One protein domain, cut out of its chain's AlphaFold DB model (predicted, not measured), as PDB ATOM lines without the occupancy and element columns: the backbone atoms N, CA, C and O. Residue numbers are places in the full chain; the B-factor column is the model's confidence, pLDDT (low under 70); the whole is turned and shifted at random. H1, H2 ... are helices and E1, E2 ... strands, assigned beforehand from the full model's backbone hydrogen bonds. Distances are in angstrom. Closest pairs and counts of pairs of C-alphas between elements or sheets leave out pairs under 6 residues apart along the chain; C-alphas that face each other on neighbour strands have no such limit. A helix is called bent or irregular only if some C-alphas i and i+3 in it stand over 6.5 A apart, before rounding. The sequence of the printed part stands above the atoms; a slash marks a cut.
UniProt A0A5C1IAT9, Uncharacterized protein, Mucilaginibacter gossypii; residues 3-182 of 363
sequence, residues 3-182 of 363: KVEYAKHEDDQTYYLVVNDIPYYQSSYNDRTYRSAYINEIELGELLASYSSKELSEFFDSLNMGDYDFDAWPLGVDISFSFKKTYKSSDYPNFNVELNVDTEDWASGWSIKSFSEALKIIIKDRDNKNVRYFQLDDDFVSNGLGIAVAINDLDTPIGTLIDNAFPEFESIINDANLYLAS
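AT A GLANCE: This is residues 3 to 182 of the 363 residues of an uncharacterized protein of Mucilaginibacter gossypii (UniProt A0A5C1IAT9). A long, strongly twisted sheet of nine strands has helices over one face: the sheet curls round H1, the long H4 runs slantwise over it, and H3 lies along E8 at one edge, crossing H4 steeply. The printed part has 180 residues with four named helices and nine named strands, along the chain E1 E2 E3 E4 H1 H2 E5 E6 E7 H3 E8 E9 H4. The sheet, in order E1 E2 E3 E4 E5 E6 E7 E9 E8, is mixed, and the class is mixed, helices and strands. The whole is compact, with a radius of gyration of the C-alphas of 16.9 A and spans of 53 by 36 by 28 A.

HOW THE PARTS SIT: E1, residues 4 to 8, E2, residues 15 to 19, E3, residues 22 to 30, and E4, residues 36 to 39, form a meander, successive antiparallel hairpins. Within hydrogen-bond range are N 5 and O 18, 2.8 A, N 24 and O 17, 2.9 A, and N 28 and O 38, 2.9 A. E3 bends by 89 degrees at residue 26. E4, H1, residues 42 to 49, H2, residues 53 to 57, and E5, residues 62 to 68, form a strand-helix-strand unit, parallel neighbour strands joined through helices, with a right-handed crossover; N 39 and O 64 are 2.8 A apart. The closest C-alphas of H1 and E5 are Gly 45 and Met 65, 6.4 A. H2 only grazes the sheet. E5, E6, residues 77 to 82, and E7, residues 94 to 99, form another meander of hairpins, with N 63 and O 81 at 2.9 A and N 80 and O 96 at 2.8 A. E7, H3, residues 112 to 125, and E8, residues 131 to 135, form a split unit with a right-handed crossover; E9, residues 145 to 150, is between the strands, antiparallel to E7, N 97 and O 147 at 2.8 A, and in a hairpin with E8, N 148 and O 132 at 2.8 A. H3 has a height over the sheet of 9.2 A; its closest C-alphas with E8 are Lys 120 and Tyr 133, 5.7 A. H4, residues 158 to 182, has a height over the sheet of 8.1 A and stands at 46 degrees to E9 on the local plane. H1, H3 and H4 on one face make two layers, helices and sheet. With residues 158 to 160 alone H4 touches H1, about perpendicular at 73 degrees, closest C-alphas Ala 49 and Gly 159, 4.3 A. With residues 172 to 180 alone it touches H3, opposite ways at a steep tilt of 69.6 degrees, only just short of about perpendicular, closest C-alphas Ala 118 and Ala 176, 5.1 A. Every O i to N i+4 pair is within hydrogen-bond range in H1, H2 and H3, and 19 of 21 in H4.

IN THESE COORDINATES: E1 begins at C-alpha 4, (80.400, 14.906, 0.170). E3 measures 18.5 A and H3 20.1 A from first to last C-alpha. H4 measures 35.4 A and ends at C-alpha 182, (73.557, 55.703, 26.758); it has a kink of 35 degrees near residue 165 and is only just irregular, C-alphas 164 and 167 being 6.7 A apart.

THE WHOLE: The two C-alphas farthest apart, Glu 10 and Ser 182, are 55.0 A apart. The printed part has no cut. The links E6 to E7 and E7 to H3 are long. Mean pLDDT of the printed part is 89.5, under 70 at residues 33, 88 to 90, 107 and 109.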
ATOM      1  N   LYS A   3      81.765  12.167   3.781       95.94
ATOM      2  CA  LYS A   3      81.655  11.990   2.333       95.94
ATOM      3  C   LYS A   3      80.714  13.058   1.785       95.94
ATOM      4  O   LYS A   3      79.566  13.116   2.214       95.94
ATOM      5  N   VAL A   4      81.195  13.871   0.847       94.75
ATOM      6  CA  VAL A   4      80.400  14.906   0.170       94.75
ATOM      7  C   VAL A   4      80.438  14.648  -1.332       94.75
ATOM      8  O   VAL A   4      81.511  14.578  -1.930       94.75
ATOM      9  N   GLU A   5      79.262  14.507  -1.928       93.94
ATOM     10  CA  GLU A   5      79.037  14.453  -3.369       93.94
ATOM     11  C   GLU A   5      78.062  15.570  -3.780       93.94
ATOM     12  O   GLU A   5      77.377  16.164  -2.943       93.94
ATOM     13  N   TYR A   6      78.006  15.863  -5.078       91.81
ATOM     14  CA  TYR A   6      77.152  16.907  -5.644       91.81
ATOM     15  C   TYR A   6      76.267  16.294  -6.720       91.81
ATOM     16  O   TYR A   6      76.762  15.604  -7.616       91.81
ATOM     17  N   ALA A   7      74.969  16.564  -6.653       90.81
ATOM     18  CA  ALA A   7      74.004  16.080  -7.626       90.81
ATOM     19  C   ALA A   7      73.184  17.246  -8.177       90.81
ATOM     20  O   ALA A   7      72.977  18.254  -7.510       90.81
ATOM     21  N   LYS A   8      72.786  17.148  -9.444       90.94
ATOM     22  CA  LYS A   8      72.104  18.232 -10.151       90.94
ATOM     23  C   LYS A   8      70.600  18.161  -9.905       90.94
ATOM     24  O   LYS A   8      70.042  17.063  -9.934       90.94
ATOM     25  N   HIS A   9      69.946  19.305  -9.733       85.12
ATOM     26  CA  HIS A   9      68.488  19.360  -9.809       85.12
ATOM     27  C   HIS A   9      68.007  19.032 -11.230       85.12
ATOM     28  O   HIS A   9      68.670  19.353 -12.219       85.12
ATOM     29  N   GLU A  10      66.847  18.380 -11.345       83.81
ATOM     30  CA  GLU A  10      66.259  18.054 -12.652       83.81
ATOM     31  C   GLU A  10      65.811  19.317 -13.411       83.81
ATOM     32  O   GLU A  10      65.879  19.354 -14.642       83.81
ATOM     33  N   ASP A  11      65.439  20.368 -12.672       78.81
ATOM     34  CA  ASP A  11      64.719  21.531 -13.197       78.81
ATOM     35  C   ASP A  11      65.590  22.781 -13.429       78.81
ATOM     36  O   ASP A  11      65.137  23.738 -14.063       78.81
ATOM     37  N   ASP A  12      66.850  22.798 -12.980       77.06
ATOM     38  CA  ASP A  12      67.741  23.946 -13.169       77.06
ATOM     39  C   ASP A  12      69.239  23.573 -13.302       77.06
ATOM     40  O   ASP A  12      69.633  22.418 -13.459       77.06
ATOM     41  N   GLN A  13      70.108  24.588 -13.372       76.56
ATOM     42  CA  GLN A  13      71.568  24.425 -13.450       76.56
ATOM     43  C   GLN A  13      72.239  24.493 -12.065       76.56
ATOM     44  O   GLN A  13      73.420  24.842 -11.995       76.56
ATOM     45  N   THR A  14      71.501  24.218 -10.989       83.06
ATOM     46  CA  THR A  14      72.005  24.208  -9.612       83.06
ATOM     47  C   THR A  14      72.265  22.779  -9.131       83.06
ATOM     48  O   THR A  14      71.768  21.796  -9.693       83.06
ATOM     49  N   TYR A  15      73.122  22.666  -8.119       91.31
ATOM     50  CA  TYR A  15      73.489  21.399  -7.500       91.31
ATOM     51  C   TYR A  15      73.050  21.400  -6.040       91.31
ATOM     52  O   TYR A  15      73.206  22.415  -5.365       91.31
ATOM     53  N   TYR A  16      72.586  20.251  -5.559       92.31
ATOM     54  CA  TYR A  16      72.374  19.974  -4.145       92.31
ATOM     55  C   TYR A  16      73.480  19.068  -3.596       92.31
ATOM     56  O   TYR A  16      74.180  18.370  -4.344       92.31
ATOM     57  N   LEU A  17      73.645  19.079  -2.275       93.81
ATOM     58  CA  LEU A  17      74.610  18.243  -1.574       93.81
ATOM     59  C   LEU A  17      74.060  16.840  -1.318       93.81
ATOM     60  O   LEU A  17      72.924  16.658  -0.883       93.81
ATOM     61  N   VAL A  18      74.913  15.841  -1.523       94.75
ATOM     62  CA  VAL A  18      74.710  14.478  -1.032       94.75
ATOM     63  C   VAL A  18      75.786  14.214   0.010       94.75
ATOM     64  O   VAL A  18      76.963  14.076  -0.325       94.75
ATOM     65  N   VAL A  19      75.401  14.174   1.285       95.12
ATOM     66  CA  VAL A  19      76.339  13.988   2.398       95.12
ATOM     67  C   VAL A  19      76.097  12.630   3.032       95.12
ATOM     68  O   VAL A  19      74.983  12.319   3.436       95.12
ATOM     69  N   ASN A  20      77.142  11.804   3.097       95.50
ATOM     70  CA  ASN A  20      77.067  10.425   3.595       95.50
ATOM     71  C   ASN A  20      75.922   9.617   2.951       95.50
ATOM     72  O   ASN A  20      75.177   8.923   3.638       95.50
ATOM     73  N   ASP A  21      75.796   9.730   1.625       95.00
ATOM     74  CA  ASP A  21      74.775   9.066   0.800       95.00
ATOM     75  C   ASP A  21      73.323   9.535   1.056       95.00
ATOM     76  O   ASP A  21      72.377   8.923   0.557       95.00
ATOM     77  N   ILE A  22      73.135  10.643   1.784       94.19
ATOM     78  CA  ILE A  22      71.834  11.280   2.028       94.19
ATOM     79  C   ILE A  22      71.730  12.560   1.180       94.19
ATOM     80  O   ILE A  22      72.599  13.426   1.296       94.19
ATOM     81  N   PRO A  23      70.708  12.700   0.313       93.25
ATOM     82  CA  PRO A  23      70.502  13.904  -0.489       93.25
ATOM     83  C   PRO A  23      69.796  15.016   0.306       93.25
ATOM     84  O   PRO A  23      68.781  14.764   0.954       93.25
ATOM     85  N   TYR A  24      70.287  16.250   0.184       92.75
ATOM     86  CA  TYR A  24      69.760  17.444   0.855       92.75
ATOM     87  C   TYR A  24      69.331  18.498  -0.168       92.75
ATOM     88  O   TYR A  24      70.127  19.329  -0.598       92.75
ATOM     89  N   TYR A  25      68.079  18.418  -0.620       89.31
ATOM     90  CA  TYR A  25      67.571  19.152  -1.786       89.31
ATOM     91  C   TYR A  25      67.338  20.661  -1.581       89.31
ATOM     92  O   TYR A  25      67.079  21.351  -2.560       89.31
ATOM     93  N   GLN A  26      67.357  21.175  -0.352       84.12
ATOM     94  CA  GLN A  26      67.259  22.616  -0.058       84.12
ATOM     95  C   GLN A  26      68.636  23.262   0.145       84.12
ATOM     96  O   GLN A  26      68.730  24.489   0.258       84.12
ATOM     97  N   SER A  27      69.698  22.456   0.140       86.50
ATOM     98  CA  SER A  27      71.062  22.946   0.034       86.50
ATOM     99  C   SER A  27      71.357  23.376  -1.399       86.50
ATOM    100  O   SER A  27      70.870  22.784  -2.363       86.50
ATOM    101  N   SER A  28      72.198  24.392  -1.548       87.44
ATOM    102  CA  SER A  28      72.727  24.762  -2.857       87.44
ATOM    103  C   SER A  28      74.243  24.730  -2.847       87.44
ATOM    104  O   SER A  28      74.897  25.124  -1.881       87.44
ATOM    105  N   TYR A  29      74.804  24.249  -3.948       86.81
ATOM    106  CA  TYR A  29      76.230  24.207  -4.187       86.81
ATOM    107  C   TYR A  29      76.569  24.932  -5.484       86.81
ATOM    108  O   TYR A  29      75.941  24.748  -6.530       86.81
ATOM    109  N   ASN A  30      77.599  25.760  -5.403       81.88
ATOM    110  CA  ASN A  30      78.176  26.457  -6.536       81.88
ATOM    111  C   ASN A  30      79.661  26.112  -6.571       81.88
ATOM    112  O   ASN A  30      80.308  26.183  -5.533       81.88
ATOM    113  N   ASP A  31      80.174  25.732  -7.741       79.94
ATOM    114  CA  ASP A  31      81.595  25.484  -8.012       79.94
ATOM    115  C   ASP A  31      82.174  26.432  -9.071       79.94
ATOM    116  O   ASP A  31      83.375  26.407  -9.340       79.94
ATOM    117  N   ARG A  32      81.341  27.294  -9.677       70.81
ATOM    118  CA  ARG A  32      81.729  28.111 -10.840       70.81
ATOM    119  C   ARG A  32      82.854  29.085 -10.520       70.81
ATOM    120  O   ARG A  32      83.563  29.510 -11.426       70.81
ATOM    121  N   THR A  33      82.976  29.469  -9.250       66.50
ATOM    122  CA  THR A  33      84.006  30.409  -8.783       66.50
ATOM    123  C   THR A  33      84.774  29.870  -7.576       66.50
ATOM    124  O   THR A  33      85.993  29.996  -7.532       66.50
ATOM    125  N   TYR A  34      84.075  29.244  -6.625       78.31
ATOM    126  CA  TYR A  34      84.609  28.620  -5.406       78.31
ATOM    127  C   TYR A  34      83.703  27.462  -5.037       78.31
ATOM    128  O   TYR A  34      82.546  27.504  -5.428       78.31
ATOM    129  N   ARG A  35      84.184  26.491  -4.259       89.19
ATOM    130  CA  ARG A  35      83.373  25.377  -3.747       89.19
ATOM    131  C   ARG A  35      82.551  25.848  -2.547       89.19
ATOM    132  O   ARG A  35      82.936  25.607  -1.404       89.19
ATOM    133  N   SER A  36      81.474  26.585  -2.803       90.56
ATOM    134  CA  SER A  36      80.632  27.186  -1.764       90.56
ATOM    135  C   SER A  36      79.313  26.442  -1.617       90.56
ATOM    136  O   SER A  36      78.655  26.174  -2.624       90.56
ATOM    137  N   ALA A  37      78.910  26.176  -0.377       93.19
ATOM    138  CA  ALA A  37      77.610  25.598  -0.057       93.19
ATOM    139  C   ALA A  37      76.761  26.550   0.795       93.19
ATOM    140  O   ALA A  37      77.294  27.249   1.657       93.19
ATOM    141  N   TYR A  38      75.453  26.551   0.553       93.62
ATOM    142  CA  TYR A  38      74.443  27.216   1.374       93.62
ATOM    143  C   TYR A  38      73.481  26.158   1.914       93.62
ATOM    144  O   TYR A  38      72.950  25.367   1.130       93.62
ATOM    145  N   ILE A  39      73.320  26.116   3.234       93.75
ATOM    146  CA  ILE A  39      72.598  25.080   3.972       93.75
ATOM    147  C   ILE A  39      71.376  25.712   4.632       93.75
ATOM    148  O   ILE A  39      71.533  26.597   5.471       93.75
ATOM    149  N   ASN A  40      70.186  25.235   4.264       89.06
ATOM    150  CA  ASN A  40      68.918  25.628   4.893       89.06
ATOM    151  C   ASN A  40      68.351  24.519   5.785       89.06
ATOM    152  O   ASN A  40      67.524  24.768   6.656       89.06
ATOM    153  N   GLU A  41      68.763  23.271   5.560       91.56
ATOM    154  CA  GLU A  41      68.302  22.143   6.353       91.56
ATOM    155  C   GLU A  41      69.057  22.061   7.679       91.56
ATOM    156  O   GLU A  41      70.255  21.768   7.705       91.56
ATOM    157  N   ILE A  42      68.324  22.223   8.783       89.94
ATOM    158  CA  ILE A  42      68.852  22.129  10.154       89.94
ATOM    159  C   ILE A  42      69.630  20.821  10.361       89.94
ATOM    160  O   ILE A  42      70.761  20.849  10.834       89.94
ATOM    161  N   GLU A  43      69.079  19.683   9.924       93.25
ATOM    162  CA  GLU A  43      69.729  18.370  10.070       93.25
ATOM    163  C   GLU A  43      71.096  18.302   9.367       93.25
ATOM    164  O   GLU A  43      72.031  17.670   9.865       93.25
ATOM    165  N   LEU A  44      71.234  18.955   8.204       94.50
ATOM    166  CA  LEU A  44      72.514  19.031   7.503       94.50
ATOM    167  C   LEU A  44      73.473  19.987   8.213       94.50
ATOM    168  O   LEU A  44      74.658  19.676   8.330       94.50
ATOM    169  N   GLY A  45      72.969  21.125   8.692       93.88
ATOM    170  CA  GLY A  45      73.735  22.080   9.490       93.88
ATOM    171  C   GLY A  45      74.350  21.418  10.722       93.88
ATOM    172  O   GLY A  45      75.567  21.454  10.889       93.88
ATOM    173  N   GLU A  46      73.541  20.716  11.519       93.75
ATOM    174  CA  GLU A  46      73.981  19.965  12.703       93.75
ATOM    175  C   GLU A  46      74.994  18.866  12.354       93.75
ATOM    176  O   GLU A  46      76.015  18.702  13.030       93.75
ATOM    177  N   LEU A  47      74.757  18.127  11.263       96.06
ATOM    178  CA  LEU A  47      75.690  17.106  10.792       96.06
ATOM    179  C   LEU A  47      77.048  17.719  10.438       96.06
ATOM    180  O   LEU A  47      78.079  17.215  10.884       96.06
ATOM    181  N   LEU A  48      77.068  18.789   9.641       96.44
ATOM    182  CA  LEU A  48      78.305  19.463   9.242       96.44
ATOM    183  C   LEU A  48      78.986  20.144  10.434       96.44
ATOM    184  O   LEU A  48      80.215  20.149  10.495       96.44
ATOM    185  N   ALA A  49      78.216  20.620  11.415       96.50
ATOM    186  CA  ALA A  49      78.733  21.214  12.643       96.50
ATOM    187  C   ALA A  49      79.565  20.238  13.495       96.50
ATOM    188  O   ALA A  49      80.453  20.665  14.237       96.50
ATOM    189  N   SER A  50      79.340  18.928  13.346       97.44
ATOM    190  CA  SER A  50      80.121  17.886  14.024       97.44
ATOM    191  C   SER A  50      81.534  17.670  13.459       97.44
ATOM    192  O   SER A  50      82.339  16.982  14.088       97.44
ATOM    193  N   TYR A  51      81.855  18.261  12.302       97.94
ATOM    194  CA  TYR A  51      83.162  18.144  11.654       97.94
ATOM    195  C   TYR A  51      84.032  19.377  11.891       97.94
ATOM    196  O   TYR A  51      83.552  20.495  12.087       97.94
ATOM    197  N   SER A  52      85.345  19.163  11.868       97.69
ATOM    198  CA  SER A  52      86.335  20.219  12.063       97.69
ATOM    199  C   SER A  52      86.501  21.105  10.827       97.69
ATOM    200  O   SER A  52      86.232  20.695   9.693       97.69
ATOM    201  N   SER A  53      87.014  22.324  11.024       95.62
ATOM    202  CA  SER A  53      87.317  23.235   9.907       95.62
ATOM    203  C   SER A  53      88.281  22.606   8.898       95.62
ATOM    204  O   SER A  53      88.157  22.809   7.691       95.62
ATOM    205  N   LYS A  54      89.239  21.814   9.387       96.44
ATOM    206  CA  LYS A  54      90.201  21.083   8.565       96.44
ATOM    207  C   LYS A  54      89.519  20.065   7.660       96.44
ATOM    208  O   LYS A  54      89.769  20.095   6.457       96.44
ATOM    209  N   GLU A  55      88.644  19.224   8.208       97.25
ATOM    210  CA  GLU A  55      87.898  18.222   7.435       97.25
ATOM    211  C   GLU A  55      86.978  18.880   6.401       97.25
ATOM    212  O   GLU A  55      86.961  18.486   5.237       97.25
ATOM    213  N   LEU A  56      86.254  19.931   6.793       96.69
ATOM    214  CA  LEU A  56      85.337  20.635   5.893       96.69
ATOM    215  C   LEU A  56      86.071  21.367   4.759       96.69
ATOM    216  O   LEU A  56      85.575  21.397   3.632       96.69
ATOM    217  N   SER A  57      87.279  21.886   5.008       95.44
ATOM    218  CA  SER A  57      88.094  22.590   3.999       95.44
ATOM    219  C   SER A  57      88.526  21.719   2.804       95.44
ATOM    220  O   SER A  57      88.901  22.227   1.731       95.44
ATOM    221  N   GLU A  58      88.476  20.393   2.966       95.44
ATOM    222  CA  GLU A  58      88.736  19.440   1.887       95.44
ATOM    223  C   GLU A  58      87.636  19.500   0.822       95.44
ATOM    224  O   GLU A  58      87.935  19.384  -0.368       95.44
ATOM    225  N   PHE A  59      86.397  19.795   1.222       95.00
ATOM    226  CA  PHE A  59      85.212  19.791   0.359       95.00
ATOM    227  C   PHE A  59      84.727  21.198   0.006       95.00
ATOM    228  O   PHE A  59      84.283  21.433  -1.120       95.00
ATOM    229  N   PHE A  60      84.871  22.145   0.932       95.00
ATOM    230  CA  PHE A  60      84.326  23.492   0.820       95.00
ATOM    231  C   PHE A  60      85.428  24.549   0.917       95.00
ATOM    232  O   PHE A  60      86.390  24.416   1.670       95.00
ATOM    233  N   ASP A  61      85.280  25.624   0.150       94.12
ATOM    234  CA  ASP A  61      86.066  26.844   0.335       94.12
ATOM    235  C   ASP A  61      85.321  27.812   1.271       94.12
ATOM    236  O   ASP A  61      85.955  28.515   2.063       94.12
ATOM    237  N   SER A  62      83.983  27.780   1.231       93.81
ATOM    238  CA  SER A  62      83.089  28.449   2.177       93.81
ATOM    239  C   SER A  62      81.806  27.646   2.415       93.81
ATOM    240  O   SER A  62      81.341  26.928   1.526       93.81
ATOM    241  N   LEU A  63      81.214  27.802   3.594       95.19
ATOM    242  CA  LEU A  63      79.978  27.137   4.002       95.19
ATOM    243  C   LEU A  63      79.090  28.140   4.732       95.19
ATOM    244  O   LEU A  63      79.531  28.721   5.714       95.19
ATOM    245  N   ASN A  64      77.860  28.322   4.270       94.88
ATOM    246  CA  ASN A  64      76.895  29.229   4.882       94.88
ATOM    247  C   ASN A  64      75.734  28.418   5.458       94.88
ATOM    248  O   ASN A  64      75.200  27.549   4.770       94.88
ATOM    249  N   MET A  65      75.363  28.705   6.697       94.50
ATOM    250  CA  MET A  65      74.226  28.129   7.407       94.50
ATOM    251  C   MET A  65      73.270  29.276   7.717       94.50
ATOM    252  O   MET A  65      73.650  30.189   8.449       94.50
ATOM    253  N   GLY A  66      72.092  29.263   7.099       89.25
ATOM    254  CA  GLY A  66      71.088  30.309   7.288       89.25
ATOM    255  C   GLY A  66      70.160  30.026   8.466       89.25
ATOM    256  O   GLY A  66      70.060  28.880   8.911       89.25
ATOM    257  N   ASP A  67      69.470  31.070   8.925       84.56
ATOM    258  CA  ASP A  67      68.363  30.991   9.895       84.56
ATOM    259  C   ASP A  67      68.730  30.283  11.216       84.56
ATOM    260  O   ASP A  67      67.927  29.555  11.807       84.56
ATOM    261  N   TYR A  68      69.959  30.485  11.698       87.06
ATOM    262  CA  TYR A  68      70.390  29.920  12.971       87.06
ATOM    263  C   TYR A  68      69.724  30.669  14.130       87.06
ATOM    264  O   TYR A  68      69.758  31.903  14.190       87.06
ATOM    265  N   ASP A  69      69.131  29.923  15.063       85.81
ATOM    266  CA  ASP A  69      68.483  30.506  16.236       85.81
ATOM    267  C   ASP A  69      69.535  31.036  17.216       85.81
ATOM    268  O   ASP A  69      70.482  30.338  17.594       85.81
ATOM    269  N   PHE A  70      69.384  32.294  17.611       87.88
ATOM    270  CA  PHE A  70      70.297  32.964  18.519       87.88
ATOM    271  C   PHE A  70      69.503  33.866  19.453       87.88
ATOM    272  O   PHE A  70      69.039  34.928  19.054       87.88
ATOM    273  N   ASP A  71      69.389  33.463  20.721       85.19
ATOM    274  CA  ASP A  71      68.539  34.126  21.722       85.19
ATOM    275  C   ASP A  71      68.786  35.641  21.848       85.19
ATOM    276  O   ASP A  71      67.865  36.414  22.122       85.19
ATOM    277  N   ALA A  72      70.026  36.088  21.628       81.12
ATOM    278  CA  ALA A  72      70.396  37.500  21.701       81.12
ATOM    279  C   ALA A  72      69.956  38.323  20.473       81.12
ATOM    280  O   ALA A  72      70.109  39.550  20.474       81.12
ATOM    281  N   TRP A  73      69.435  37.678  19.423       88.25
ATOM    282  CA  TRP A  73      69.028  38.324  18.182       88.25
ATOM    283  C   TRP A  73      67.728  37.735  17.592       88.25
ATOM    284  O   TRP A  73      67.736  36.670  16.980       88.25
ATOM    285  N   PRO A  74      66.592  38.451  17.691       83.69
ATOM    286  CA  PRO A  74      65.262  37.875  17.463       83.69
ATOM    287  C   PRO A  74      64.943  37.521  16.004       83.69
ATOM    288  O   PRO A  74      63.949  36.845  15.752       83.69
ATOM    289  N   LEU A  75      65.730  38.011  15.046       85.25
ATOM    290  CA  LEU A  75      65.544  37.752  13.615       85.25
ATOM    291  C   LEU A  75      66.415  36.591  13.105       85.25
ATOM    292  O   LEU A  75      66.468  36.353  11.901       85.25
ATOM    293  N   GLY A  76      67.096  35.882  14.012       90.00
ATOM    294  CA  GLY A  76      68.055  34.841  13.664       90.00
ATOM    295  C   GLY A  76      69.351  35.403  13.087       90.00
ATOM    296  O   GLY A  76      69.511  36.610  12.879       90.00
ATOM    297  N   VAL A  77      70.311  34.518  12.859       94.19
ATOM    298  CA  VAL A  77      71.616  34.885  12.306       94.19
ATOM    299  C   VAL A  77      72.025  33.934  11.198       94.19
ATOM    300  O   VAL A  77      71.718  32.744  11.244       94.19
ATOM    301  N   ASP A  78      72.798  34.449  10.249       94.62
ATOM    302  CA  ASP A  78      73.433  33.626   9.228       94.62
ATOM    303  C   ASP A  78      74.902  33.407   9.596       94.62
ATOM    304  O   ASP A  78      75.666  34.348   9.832       94.62
ATOM    305  N   ILE A  79      75.325  32.143   9.641       95.31
ATOM    306  CA  ILE A  79      76.699  31.769   9.980       95.31
ATOM    307  C   ILE A  79      77.443  31.375   8.711       95.31
ATOM    308  O   ILE A  79      77.124  30.386   8.056       95.31
ATOM    309  N   SER A  80      78.486  32.127   8.378       94.69
ATOM    310  CA  SER A  80      79.288  31.924   7.171       94.69
ATOM    311  C   SER A  80      80.729  31.566   7.523       94.69
ATOM    312  O   SER A  80      81.486  32.404   8.007       94.69
ATOM    313  N   PHE A  81      81.148  30.339   7.234       95.50
ATOM    314  CA  PHE A  81      82.526  29.871   7.365       95.50
ATOM    315  C   PHE A  81      83.316  30.127   6.083       95.50
ATOM    316  O   PHE A  81      82.882  29.766   4.988       95.50
ATOM    317  N   SER A  82      84.524  30.673   6.218       94.94
ATOM    318  CA  SER A  82      85.513  30.769   5.139       94.94
ATOM    319  C   SER A  82      86.746  29.949   5.501       94.94
ATOM    320  O   SER A  82      87.550  30.347   6.343       94.94
ATOM    321  N   PHE A  83      86.927  28.808   4.835       93.81
ATOM    322  CA  PHE A  83      88.067  27.917   5.080       93.81
ATOM    323  C   PHE A  83      89.301  28.307   4.259       93.81
ATOM    324  O   PHE A  83      90.435  28.014   4.640       93.81
ATOM    325  N   LYS A  84      89.090  28.965   3.113       88.38
ATOM    326  CA  LYS A  84      90.142  29.413   2.190       88.38
ATOM    327  C   LYS A  84      89.890  30.847   1.743       88.38
ATOM    328  O   LYS A  84      88.804  31.387   1.934       88.38
ATOM    329  N   LYS A  85      90.895  31.451   1.102       83.75
ATOM    330  CA  LYS A  85      90.763  32.784   0.507       83.75
ATOM    331  C   LYS A  85      89.634  32.808  -0.519       83.75
ATOM    332  O   LYS A  85      89.666  32.040  -1.481       83.75
ATOM    333  N   THR A  86      88.714  33.750  -0.372       74.19
ATOM    334  CA  THR A  86      87.673  34.041  -1.363       74.19
ATOM    335  C   THR A  86      87.722  35.524  -1.735       74.19
ATOM    336  O   THR A  86      88.466  36.302  -1.141       74.19
ATOM    337  N   TYR A  87      86.952  35.950  -2.739       70.25
ATOM    338  CA  TYR A  87      86.804  37.380  -3.050       70.25
ATOM    339  C   TYR A  87      86.096  38.166  -1.935       70.25
ATOM    340  O   TYR A  87      86.316  39.367  -1.823       70.25
ATOM    341  N   LYS A  88      85.265  37.492  -1.124       63.81
ATOM    342  CA  LYS A  88      84.518  38.091  -0.008       63.81
ATOM    343  C   LYS A  88      85.318  38.153   1.291       63.81
ATOM    344  O   LYS A  88      84.979  38.938   2.166       63.81
ATOM    345  N   SER A  89      86.356  37.328   1.438       67.44
ATOM    346  CA  SER A  89      87.134  37.254   2.675       67.44
ATOM    347  C   SER A  89      88.632  37.183   2.390       67.44
ATOM    348  O   SER A  89      89.142  36.201   1.839       67.44
ATOM    349  N   SER A  90      89.351  38.238   2.782       69.00
ATOM    350  CA  SER A  90      90.817  38.272   2.772       69.00
ATOM    351  C   SER A  90      91.435  37.510   3.940       69.00
ATOM    352  O   SER A  90      92.565  37.037   3.811       69.00
ATOM    353  N   ASP A  91      90.692  37.384   5.038       77.12
ATOM    354  CA  ASP A  91      91.162  36.843   6.305       77.12
ATOM    355  C   ASP A  91      90.601  35.429   6.428       77.12
ATOM    356  O   ASP A  91      89.393  35.232   6.423       77.12
ATOM    357  N   TYR A  92      91.452  34.415   6.455       84.44
ATOM    358  CA  TYR A  92      91.017  33.025   6.540       84.44
ATOM    359  C   TYR A  92      92.069  32.204   7.293       84.44
ATOM    360  O   TYR A  92      93.261  32.521   7.208       84.44
ATOM    361  N   PRO A  93      91.652  31.135   7.987       92.62
ATOM    362  CA  PRO A  93      90.264  30.704   8.167       92.62
ATOM    363  C   PRO A  93      89.506  31.555   9.202       92.62
ATOM    364  O   PRO A  93      90.075  32.004  10.197       92.62
ATOM    365  N   ASN A  94      88.223  31.809   8.948       94.62
ATOM    366  CA  ASN A  94      87.342  32.550   9.852       94.62
ATOM    367  C   ASN A  94      85.892  32.065   9.734       94.62
ATOM    368  O   ASN A  94      85.550  31.327   8.805       94.62
ATOM    369  N   PHE A  95      85.049  32.506  10.661       94.81
ATOM    370  CA  PHE A  95      83.609  32.485  10.457       94.81
ATOM    371  C   PHE A  95      82.987  33.821  10.844       94.81
ATOM    372  O   PHE A  95      83.499  34.542  11.700       94.81
ATOM    373  N   ASN A  96      81.890  34.145  10.178       94.50
ATOM    374  CA  ASN A  96      81.129  35.367  10.350       94.50
ATOM    375  C   ASN A  96      79.735  35.000  10.853       94.50
ATOM    376  O   ASN A  96      79.138  34.058  10.340       94.50
ATOM    377  N   VAL A  97      79.227  35.759  11.814       95.62
ATOM    378  CA  VAL A  97      77.828  35.747  12.233       95.62
ATOM    379  C   VAL A  97      77.210  37.049  11.765       95.62
ATOM    380  O   VAL A  97      77.521  38.121  12.291       95.62
ATOM    381  N   GLU A  98      76.401  36.948  10.720       95.75
ATOM    382  CA  GLU A  98      75.630  38.045  10.160       95.75
ATOM    383  C   GLU A  98      74.322  38.196  10.932       95.75
ATOM    384  O   GLU A  98      73.608  37.224  11.173       95.75
ATOM    385  N   LEU A  99      74.035  39.422  11.359       94.81
ATOM    386  CA  LEU A  99      72.824  39.741  12.098       94.81
ATOM    387  C   LEU A  99      71.722  40.083  11.100       94.81
ATOM    388  O   LEU A  99      71.789  41.128  10.448       94.81
ATOM    389  N   ASN A 100      70.697  39.235  11.011       92.06
ATOM    390  CA  ASN A 100      69.581  39.476  10.102       92.06
ATOM    391  C   ASN A 100      68.816  40.721  10.566       92.06
ATOM    392  O   ASN A 100      68.383  40.811  11.715       92.06
ATOM    393  N   VAL A 101      68.686  41.720   9.695       90.12
ATOM    394  CA  VAL A 101      67.993  42.978   9.997       90.12
ATOM    395  C   VAL A 101      66.787  43.130   9.090       90.12
ATOM    396  O   VAL A 101      66.899  43.044   7.870       90.12
ATOM    397  N   ASP A 102      65.630  43.412   9.679       85.94
ATOM    398  CA  ASP A 102      64.473  43.845   8.907       85.94
ATOM    399  C   ASP A 102      64.613  45.340   8.630       85.94
ATOM    400  O   ASP A 102      64.508  46.162   9.538       85.94
ATOM    401  N   THR A 103      64.919  45.705   7.389       83.88
ATOM    402  CA  THR A 103      65.117  47.108   7.007       83.88
ATOM    403  C   THR A 103      63.815  47.888   6.877       83.88
ATOM    404  O   THR A 103      63.845  49.118   6.931       83.88
ATOM    405  N   GLU A 104      62.693  47.194   6.669       79.31
ATOM    406  CA  GLU A 104      61.375  47.809   6.512       79.31
ATOM    407  C   GLU A 104      60.713  47.995   7.881       79.31
ATOM    408  O   GLU A 104      60.277  49.101   8.209       79.31
ATOM    409  N   ASP A 105      60.750  46.951   8.711       76.50
ATOM    410  CA  ASP A 105      60.113  46.895  10.027       76.50
ATOM    411  C   ASP A 105      61.127  46.958  11.184       76.50
ATOM    412  O   ASP A 105      60.900  46.407  12.263       76.50
ATOM    413  N   TRP A 106      62.252  47.662  10.996       80.50
ATOM    414  CA  TRP A 106      63.269  47.868  12.035       80.50
ATOM    415  C   TRP A 106      62.679  48.553  13.283       80.50
ATOM    416  O   TRP A 106      62.668  49.780  13.412       80.50
ATOM    417  N   ALA A 107      62.206  47.755  14.239       60.34
ATOM    418  CA  ALA A 107      61.474  48.209  15.422       60.34
ATOM    419  C   ALA A 107      62.379  48.483  16.640       60.34
ATOM    420  O   ALA A 107      61.940  48.383  17.788       60.34
ATOM    421  N   SER A 108      63.654  48.815  16.412       71.56
ATOM    422  CA  SER A 108      64.603  49.132  17.486       71.56
ATOM    423  C   SER A 108      64.550  50.611  17.894       71.56
ATOM    424  O   SER A 108      64.106  51.475  17.139       71.56
ATOM    425  N   GLY A 109      65.053  50.930  19.091       67.88
ATOM    426  CA  GLY A 109      65.135  52.304  19.613       67.88
ATOM    427  C   GLY A 109      66.172  53.200  18.916       67.88
ATOM    428  O   GLY A 109      66.285  54.383  19.234       67.88
ATOM    429  N   TRP A 110      66.938  52.649  17.975       81.00
ATOM    430  CA  TRP A 110      68.056  53.285  17.272       81.00
ATOM    431  C   TRP A 110      68.028  52.895  15.798       81.00
ATOM    432  O   TRP A 110      67.472  51.863  15.450       81.00
ATOM    433  N   SER A 111      68.673  53.668  14.919       82.75
ATOM    434  CA  SER A 111      68.836  53.263  13.512       82.75
ATOM    435  C   SER A 111      69.830  52.100  13.363       82.75
ATOM    436  O   SER A 111      70.772  52.002  14.151       82.75
ATOM    437  N   ILE A 112      69.690  51.282  12.311       87.88
ATOM    438  CA  ILE A 112      70.656  50.216  11.957       87.88
ATOM    439  C   ILE A 112      72.083  50.778  11.870       87.88
ATOM    440  O   ILE A 112      73.031  50.189  12.386       87.88
ATOM    441  N   LYS A 113      72.238  51.972  11.284       88.31
ATOM    442  CA  LYS A 113      73.528  52.667  11.200       88.31
ATOM    443  C   LYS A 113      74.107  52.967  12.583       88.31
ATOM    444  O   LYS A 113      75.277  52.698  12.821       88.31
ATOM    445  N   SER A 114      73.301  53.513  13.494       86.62
ATOM    446  CA  SER A 114      73.735  53.790  14.869       86.62
ATOM    447  C   SER A 114      74.155  52.505  15.581       86.62
ATOM    448  O   SER A 114      75.211  52.476  16.205       86.62
ATOM    449  N   PHE A 115      73.365  51.439  15.434       92.12
ATOM    450  CA  PHE A 115      73.678  50.136  16.011       92.12
ATOM    451  C   PHE A 115      74.988  49.552  15.483       92.12
ATOM    452  O   PHE A 115      75.846  49.130  16.255       92.12
ATOM    453  N   SER A 116      75.198  49.629  14.175       93.88
ATOM    454  CA  SER A 116      76.442  49.199  13.554       93.88
ATOM    455  C   SER A 116      77.664  49.982  14.036       93.88
ATOM    456  O   SER A 116      78.726  49.386  14.209       93.88
ATOM    457  N   GLU A 117      77.559  51.296  14.233       91.38
ATOM    458  CA  GLU A 117      78.671  52.090  14.766       91.38
ATOM    459  C   GLU A 117      78.950  51.751  16.236       91.38
ATOM    460  O   GLU A 117      80.110  51.646  16.633       91.38
ATOM    461  N   ALA A 118      77.907  51.489  17.027       91.81
ATOM    462  CA  ALA A 118      78.063  51.009  18.398       91.81
ATOM    463  C   ALA A 118      78.808  49.667  18.448       91.81
ATOM    464  O   ALA A 118      79.767  49.536  19.205       91.81
ATOM    465  N   LEU A 119      78.446  48.702  17.594       95.44
ATOM    466  CA  LEU A 119      79.165  47.428  17.488       95.44
ATOM    467  C   LEU A 119      80.652  47.625  17.166       95.44
ATOM    468  O   LEU A 119      81.502  47.020  17.817       95.44
ATOM    469  N   LYS A 120      80.983  48.498  16.201       94.19
ATOM    470  CA  LYS A 120      82.379  48.823  15.852       94.19
ATOM    471  C   LYS A 120      83.162  49.339  17.061       94.19
ATOM    472  O   LYS A 120      84.304  48.928  17.259       94.19
ATOM    473  N   ILE A 121      82.560  50.231  17.851       90.12
ATOM    474  CA  ILE A 121      83.177  50.805  19.056       90.12
ATOM    475  C   ILE A 121      83.402  49.714  20.107       90.12
ATOM    476  O   ILE A 121      84.535  49.507  20.527       90.12
ATOM    477  N   ILE A 122      82.355  48.965  20.461       93.50
ATOM    478  CA  ILE A 122      82.421  47.936  21.509       93.50
ATOM    479  C   ILE A 122      83.436  46.841  21.172       93.50
ATOM    480  O   ILE A 122      84.223  46.443  22.028       93.50
ATOM    481  N   ILE A 123      83.465  46.366  19.925       94.44
ATOM    482  CA  ILE A 123      84.429  45.341  19.501       94.44
ATOM    483  C   ILE A 123      85.862  45.877  19.587       94.44
ATOM    484  O   ILE A 123      86.759  45.171  20.046       94.44
ATOM    485  N   LYS A 124      86.083  47.134  19.186       90.81
ATOM    486  CA  LYS A 124      87.400  47.771  19.257       90.81
ATOM    487  C   LYS A 124      87.876  47.951  20.703       90.81
ATOM    488  O   LYS A 124      89.048  47.705  20.975       90.81
ATOM    489  N   ASP A 125      86.987  48.341  21.614       87.12
ATOM    490  CA  ASP A 125      87.317  48.605  23.022       87.12
ATOM    491  C   ASP A 125      87.677  47.332  23.805       87.12
ATOM    492  O   ASP A 125      88.407  47.397  24.794       87.12
ATOM    493  N   ARG A 126      87.222  46.159  23.349       87.56
ATOM    494  CA  ARG A 126      87.549  44.865  23.969       87.56
ATOM    495  C   ARG A 126      88.980  44.380  23.704       87.56
ATOM    496  O   ARG A 126      89.409  43.436  24.361       87.56
ATOM    497  N   ASP A 127      89.699  44.979  22.751       85.06
ATOM    498  CA  ASP A 127      91.065  44.592  22.334       85.06
ATOM    499  C   ASP A 127      91.235  43.080  22.033       85.06
ATOM    500  O   ASP A 127      92.325  42.506  22.126       85.06
ATOM    501  N   ASN A 128      90.150  42.396  21.645       88.25
ATOM    502  CA  ASN A 128      90.199  40.995  21.240       88.25
ATOM    503  C   ASN A 128      90.563  40.900  19.755       88.25
ATOM    504  O   ASN A 128      89.725  41.071  18.877       88.25
ATOM    505  N   LYS A 129      91.823  40.566  19.463       87.00
ATOM    506  CA  LYS A 129      92.344  40.480  18.084       87.00
ATOM    507  C   LYS A 129      91.685  39.407  17.219       87.00
ATOM    508  O   LYS A 129      91.842  39.450  16.001       87.00
ATOM    509  N   ASN A 130      91.003  38.438  17.826       91.12
ATOM    510  CA  ASN A 130      90.326  37.378  17.088       91.12
ATOM    511  C   ASN A 130      88.916  37.781  16.660       91.12
ATOM    512  O   ASN A 130      88.380  37.131  15.771       91.12
ATOM    513  N   VAL A 131      88.338  38.820  17.267       94.19
ATOM    514  CA  VAL A 131      86.975  39.282  17.007       94.19
ATOM    515  C   VAL A 131      87.041  40.606  16.264       94.19
ATOM    516  O   VAL A 131      87.753  41.528  16.652       94.19
ATOM    517  N   ARG A 132      86.285  40.721  15.179       94.69
ATOM    518  CA  ARG A 132      86.221  41.947  14.386       94.69
ATOM    519  C   ARG A 132      84.800  42.211  13.926       94.69
ATOM    520  O   ARG A 132      84.026  41.291  13.687       94.69
ATOM    521  N   TYR A 133      84.482  43.483  13.767       95.50
ATOM    522  CA  TYR A 133      83.281  43.896  13.061       95.50
ATOM    523  C   TYR A 133      83.448  43.624  11.558       95.50
ATOM    524  O   TYR A 133      84.538  43.835  11.016       95.50
ATOM    525  N   PHE A 134      82.375  43.219  10.881       93.19
ATOM    526  CA  PHE A 134      82.330  43.225   9.420       93.19
ATOM    527  C   PHE A 134      81.027  43.835   8.891       93.19
ATOM    528  O   PHE A 134      80.002  43.860   9.573       93.19
ATOM    529  N   GLN A 135      81.107  44.314   7.653       92.31
ATOM    530  CA  GLN A 135      80.014  44.863   6.857       92.31
ATOM    531  C   GLN A 135      80.143  44.260   5.457       92.31
ATOM    532  O   GLN A 135      81.262  44.156   4.949       92.31
ATOM    533  N   LEU A 136      79.042  43.815   4.853       87.75
ATOM    534  CA  LEU A 136      79.079  43.220   3.512       87.75
ATOM    535  C   LEU A 136      79.196  44.263   2.396       87.75
ATOM    536  O   LEU A 136      79.774  43.977   1.347       87.75
ATOM    537  N   ASP A 137      78.651  45.454   2.622       86.31
ATOM    538  CA  ASP A 137      78.593  46.554   1.662       86.31
ATOM    539  C   ASP A 137      79.084  47.828   2.342       86.31
ATOM    540  O   ASP A 137      78.458  48.265   3.301       86.31
ATOM    541  N   ASP A 138      80.172  48.428   1.862       83.19
ATOM    542  CA  ASP A 138      80.783  49.613   2.479       83.19
ATOM    543  C   ASP A 138      79.857  50.846   2.499       83.19
ATOM    544  O   ASP A 138      79.968  51.686   3.399       83.19
ATOM    545  N   ASP A 139      78.925  50.948   1.547       84.88
ATOM    546  CA  ASP A 139      78.044  52.105   1.377       84.88
ATOM    547  C   ASP A 139      76.741  51.960   2.181       84.88
ATOM    548  O   ASP A 139      76.219  52.945   2.720       84.88
ATOM    549  N   PHE A 140      76.218  50.734   2.299       85.94
ATOM    550  CA  PHE A 140      74.917  50.458   2.912       85.94
ATOM    551  C   PHE A 140      74.997  49.387   4.001       85.94
ATOM    552  O   PHE A 140      74.887  48.193   3.746       85.94
ATOM    553  N   VAL A 141      75.069  49.835   5.258       88.81
ATOM    554  CA  VAL A 141      75.088  48.970   6.457       88.81
ATOM    555  C   VAL A 141      73.926  47.966   6.493       88.81
ATOM    556  O   VAL A 141      74.072  46.859   6.996       88.81
ATOM    557  N   SER A 142      72.767  48.344   5.956       85.94
ATOM    558  CA  SER A 142      71.572  47.497   5.892       85.94
ATOM    559  C   SER A 142      71.723  46.253   5.012       85.94
ATOM    560  O   SER A 142      70.890  45.364   5.105       85.94
ATOM    561  N   ASN A 143      72.754  46.188   4.165       88.44
ATOM    562  CA  ASN A 143      72.989  45.062   3.258       88.44
ATOM    563  C   ASN A 143      73.784  43.917   3.908       88.44
ATOM    564  O   ASN A 143      74.175  42.987   3.208       88.44
ATOM    565  N   GLY A 144      74.061  44.007   5.209       91.00
ATOM    566  CA  GLY A 144      74.703  42.950   5.983       91.00
ATOM    567  C   GLY A 144      75.760  43.508   6.923       91.00
ATOM    568  O   GLY A 144      76.693  44.204   6.506       91.00
ATOM    569  N   LEU A 145      75.614  43.192   8.206       94.81
ATOM    570  CA  LEU A 145      76.540  43.570   9.265       94.81
ATOM    571  C   LEU A 145      76.647  42.439  10.282       94.81
ATOM    572  O   LEU A 145      75.706  41.670  10.473       94.81
ATOM    573  N   GLY A 146      77.772  42.357  10.980       95.69
ATOM    574  CA  GLY A 146      77.908  41.339  12.005       95.69
ATOM    575  C   GLY A 146      79.272  41.275  12.660       95.69
ATOM    576  O   GLY A 146      80.054  42.233  12.654       95.69
ATOM    577  N   ILE A 147      79.538  40.112  13.245       96.12
ATOM    578  CA  ILE A 147      80.748  39.825  14.009       96.12
ATOM    579  C   ILE A 147      81.496  38.680  13.329       96.12
ATOM    580  O   ILE A 147      80.910  37.666  12.972       96.12
ATOM    581  N   ALA A 148      82.798  38.840  13.132       94.88
ATOM    582  CA  ALA A 148      83.666  37.843  12.525       94.88
ATOM    583  C   ALA A 148      84.729  37.372  13.516       94.88
ATOM    584  O   ALA A 148      85.302  38.184  14.248       94.88
ATOM    585  N   VAL A 149      85.022  36.072  13.497       95.12
ATOM    586  CA  VAL A 149      85.976  35.418  14.397       95.12
ATOM    587  C   VAL A 149      87.011  34.621  13.618       95.12
ATOM    588  O   VAL A 149      86.679  33.786  12.775       95.12
ATOM    589  N   ALA A 150      88.287  34.869  13.908       94.69
ATOM    590  CA  ALA A 150      89.394  34.091  13.363       94.69
ATOM    591  C   ALA A 150      89.402  32.663  13.935       94.69
ATOM    592  O   ALA A 150      89.334  32.466  15.151       94.69
ATOM    593  N   ILE A 151      89.540  31.661  13.065       94.38
ATOM    594  CA  ILE A 151      89.628  30.256  13.472       94.38
ATOM    595  C   ILE A 151      91.104  29.900  13.648       94.38
ATOM    596  O   ILE A 151      91.837  29.716  12.678       94.38
ATOM    597  N   ASN A 152      91.541  29.797  14.901       92.56
ATOM    598  CA  ASN A 152      92.929  29.458  15.229       92.56
ATOM    599  C   ASN A 152      93.153  27.946  15.399       92.56
ATOM    600  O   ASN A 152      94.263  27.465  15.176       92.56
ATOM    601  N   ASP A 153      92.110  27.204  15.782       93.88
ATOM    602  CA  ASP A 153      92.132  25.749  15.914       93.88
ATOM    603  C   ASP A 153      91.290  25.111  14.805       93.88
ATOM    604  O   ASP A 153      90.077  25.305  14.736       93.88
ATOM    605  N   LEU A 154      91.954  24.364  13.921       95.69
ATOM    606  CA  LEU A 154      91.322  23.743  12.759       95.69
ATOM    607  C   LEU A 154      90.811  22.333  13.030       95.69
ATOM    608  O   LEU A 154      90.077  21.818  12.189       95.69
ATOM    609  N   ASP A 155      91.217  21.710  14.137       97.31
ATOM    610  CA  ASP A 155      90.846  20.337  14.482       97.31
ATOM    611  C   ASP A 155      89.587  20.298  15.378       97.31
ATOM    612  O   ASP A 155      88.927  19.263  15.464       97.31
ATOM    613  N   THR A 156      89.201  21.421  15.996       96.75
ATOM    614  CA  THR A 156      87.938  21.537  16.745       96.75
ATOM    615  C   THR A 156      86.719  21.542  15.799       96.75
ATOM    616  O   THR A 156      86.739  22.255  14.786       96.75
ATOM    617  N   PRO A 157      85.648  20.776  16.108       97.88
ATOM    618  CA  PRO A 157      84.384  20.822  15.374       97.88
ATOM    619  C   PRO A 157      83.804  22.231  15.296       97.88
ATOM    620  O   PRO A 157      83.800  22.960  16.290       97.88
ATOM    621  N   ILE A 158      83.280  22.620  14.135       97.06
ATOM    622  CA  ILE A 158      82.801  23.994  13.949       97.06
ATOM    623  C   ILE A 158      81.596  24.331  14.839       97.06
ATOM    624  O   ILE A 158      81.479  25.475  15.261       97.06
ATOM    625  N   GLY A 159      80.766  23.349  15.211       96.31
ATOM    626  CA  GLY A 159      79.691  23.535  16.191       96.31
ATOM    627  C   GLY A 159      80.224  23.969  17.557       96.31
ATOM    628  O   GLY A 159      79.747  24.932  18.136       96.31
ATOM    629  N   THR A 160      81.315  23.355  18.017       96.62
ATOM    630  CA  THR A 160      81.980  23.766  19.262       96.62
ATOM    631  C   THR A 160      82.597  25.164  19.155       96.62
ATOM    632  O   THR A 160      82.641  25.892  20.144       96.62
ATOM    633  N   LEU A 161      83.075  25.571  17.973       95.69
ATOM    634  CA  LEU A 161      83.549  26.945  17.755       95.69
ATOM    635  C   LEU A 161      82.402  27.961  17.866       95.69
ATOM    636  O   LEU A 161      82.592  29.005  18.490       95.69
ATOM    637  N   ILE A 162      81.234  27.639  17.301       94.62
ATOM    638  CA  ILE A 162      80.005  28.441  17.399       94.62
ATOM    639  C   ILE A 162      79.591  28.580  18.868       94.62
ATOM    640  O   ILE A 162      79.505  29.702  19.370       94.62
ATOM    641  N   ASP A 163      79.439  27.456  19.576       94.44
ATOM    642  CA  ASP A 163      79.005  27.416  20.979       94.44
ATOM    643  C   ASP A 163      79.907  28.254  21.894       94.44
ATOM    644  O   ASP A 163      79.439  28.931  22.808       94.44
ATOM    645  N   ASN A 164      81.218  28.239  21.638       93.69
ATOM    646  CA  ASN A 164      82.181  29.009  22.420       93.69
ATOM    647  C   ASN A 164      82.147  30.514  22.111       93.69
ATOM    648  O   ASN A 164      82.506  31.315  22.975       93.69
ATOM    649  N   ALA A 165      81.759  30.909  20.897       93.50
ATOM    650  CA  ALA A 165      81.756  32.308  20.471       93.50
ATOM    651  C   ALA A 165      80.447  33.036  20.801       93.50
ATOM    652  O   ALA A 165      80.457  34.236  21.077       93.50
ATOM    653  N   PHE A 166      79.321  32.322  20.810       93.50
ATOM    654  CA  PHE A 166      77.993  32.903  21.019       93.50
ATOM    655  C   PHE A 166      77.846  33.700  22.327       93.50
ATOM    656  O   PHE A 166      77.333  34.819  22.260       93.50
ATOM    657  N   PRO A 167      78.359  33.241  23.488       92.94
ATOM    658  CA  PRO A 167      78.327  34.041  24.713       92.94
ATOM    659  C   PRO A 167      79.071  35.380  24.588       92.94
ATOM    660  O   PRO A 167      78.657  36.395  25.153       92.94
ATOM    661  N   GLU A 168      80.173  35.415  23.831       92.88
ATOM    662  CA  GLU A 168      80.903  36.658  23.573       92.88
ATOM    663  C   GLU A 168      80.098  37.589  22.656       92.88
ATOM    664  O   GLU A 168      80.026  38.789  22.927       92.88
ATOM    665  N   PHE A 169      79.442  37.050  21.623       94.50
ATOM    666  CA  PHE A 169      78.582  37.824  20.721       94.50
ATOM    667  C   PHE A 169      77.368  38.413  21.427       94.50
ATOM    668  O   PHE A 169      77.086  39.597  21.253       94.50
ATOM    669  N   GLU A 170      76.694  37.628  22.266       94.19
ATOM    670  CA  GLU A 170      75.583  38.106  23.088       94.19
ATOM    671  C   GLU A 170      76.042  39.272  23.966       94.19
ATOM    672  O   GLU A 170      75.400  40.323  24.023       94.19
ATOM    673  N   SER A 171      77.206  39.130  24.601       93.62
ATOM    674  CA  SER A 171      77.793  40.189  25.413       93.62
ATOM    675  C   SER A 171      78.105  41.452  24.591       93.62
ATOM    676  O   SER A 171      77.811  42.553  25.050       93.62
ATOM    677  N   ILE A 172      78.636  41.318  23.369       94.62
ATOM    678  CA  ILE A 172      78.910  42.450  22.463       94.62
ATOM    679  C   ILE A 172      77.617  43.166  22.051       94.62
ATOM    680  O   ILE A 172      77.557  44.396  22.078       94.62
ATOM    681  N   ILE A 173      76.581  42.415  21.672       93.56
ATOM    682  CA  ILE A 173      75.287  42.965  21.243       93.56
ATOM    683  C   ILE A 173      74.608  43.701  22.398       93.56
ATOM    684  O   ILE A 173      74.100  44.813  22.216       93.56
ATOM    685  N   ASN A 174      74.631  43.115  23.596       92.12
ATOM    686  CA  ASN A 174      74.099  43.744  24.795       92.12
ATOM    687  C   ASN A 174      74.834  45.053  25.101       92.12
ATOM    688  O   ASN A 174      74.186  46.089  25.240       92.12
ATOM    689  N   ASP A 175      76.166  45.049  25.099       90.44
ATOM    690  CA  ASP A 175      76.962  46.259  25.324       90.44
ATOM    691  C   ASP A 175      76.703  47.341  24.264       90.44
ATOM    692  O   ASP A 175      76.637  48.524  24.598       90.44
ATOM    693  N   ALA A 176      76.494  46.969  22.997       91.81
ATOM    694  CA  ALA A 176      76.164  47.922  21.936       91.81
ATOM    695  C   ALA A 176      74.780  48.560  22.140       91.81
ATOM    696  O   ALA A 176      74.632  49.778  22.016       91.81
ATOM    697  N   ASN A 177      73.770  47.768  22.508       88.31
ATOM    698  CA  ASN A 177      72.446  48.286  22.857       88.31
ATOM    699  C   ASN A 177      72.499  49.198  24.086       88.31
ATOM    700  O   ASN A 177      71.852  50.246  24.117       88.31
ATOM    701  N   LEU A 178      73.304  48.832  25.079       83.62
ATOM    702  CA  LEU A 178      73.529  49.640  26.267       83.62
ATOM    703  C   LEU A 178      74.236  50.951  25.943       83.62
ATOM    704  O   LEU A 178      73.787  52.006  26.390       83.62
ATOM    705  N   TYR A 179      75.267  50.916  25.105       84.88
ATOM    706  CA  TYR A 179      75.925  52.107  24.587       84.88
ATOM    707  C   TYR A 179      74.939  53.024  23.855       84.88
ATOM    708  O   TYR A 179      74.937  54.231  24.079       84.88
ATOM    709  N   LEU A 180      74.044  52.491  23.028       84.06
ATOM    710  CA  LEU A 180      73.060  53.316  22.320       84.06
ATOM    711  C   LEU A 180      72.006  53.905  23.249       84.06
ATOM    712  O   LEU A 180      71.701  55.093  23.136       84.06
ATOM    713  N   ALA A 181      71.524  53.123  24.217       78.19
ATOM    714  CA  ALA A 181      70.681  53.632  25.296       78.19
ATOM    715  C   ALA A 181      71.371  54.786  26.036       78.19
ATOM    716  O   ALA A 181      70.720  55.741  26.458       78.19
ATOM    717  N   SER A 182      72.698  54.705  26.140       70.06
ATOM    718  CA  SER A 182      73.557  55.703  26.758       70.06
ATOM    719  C   SER A 182      73.685  56.999  25.935       70.06
ATOM    720  O   SER A 182      73.729  58.092  26.488       70.06
TER     721      SER A 182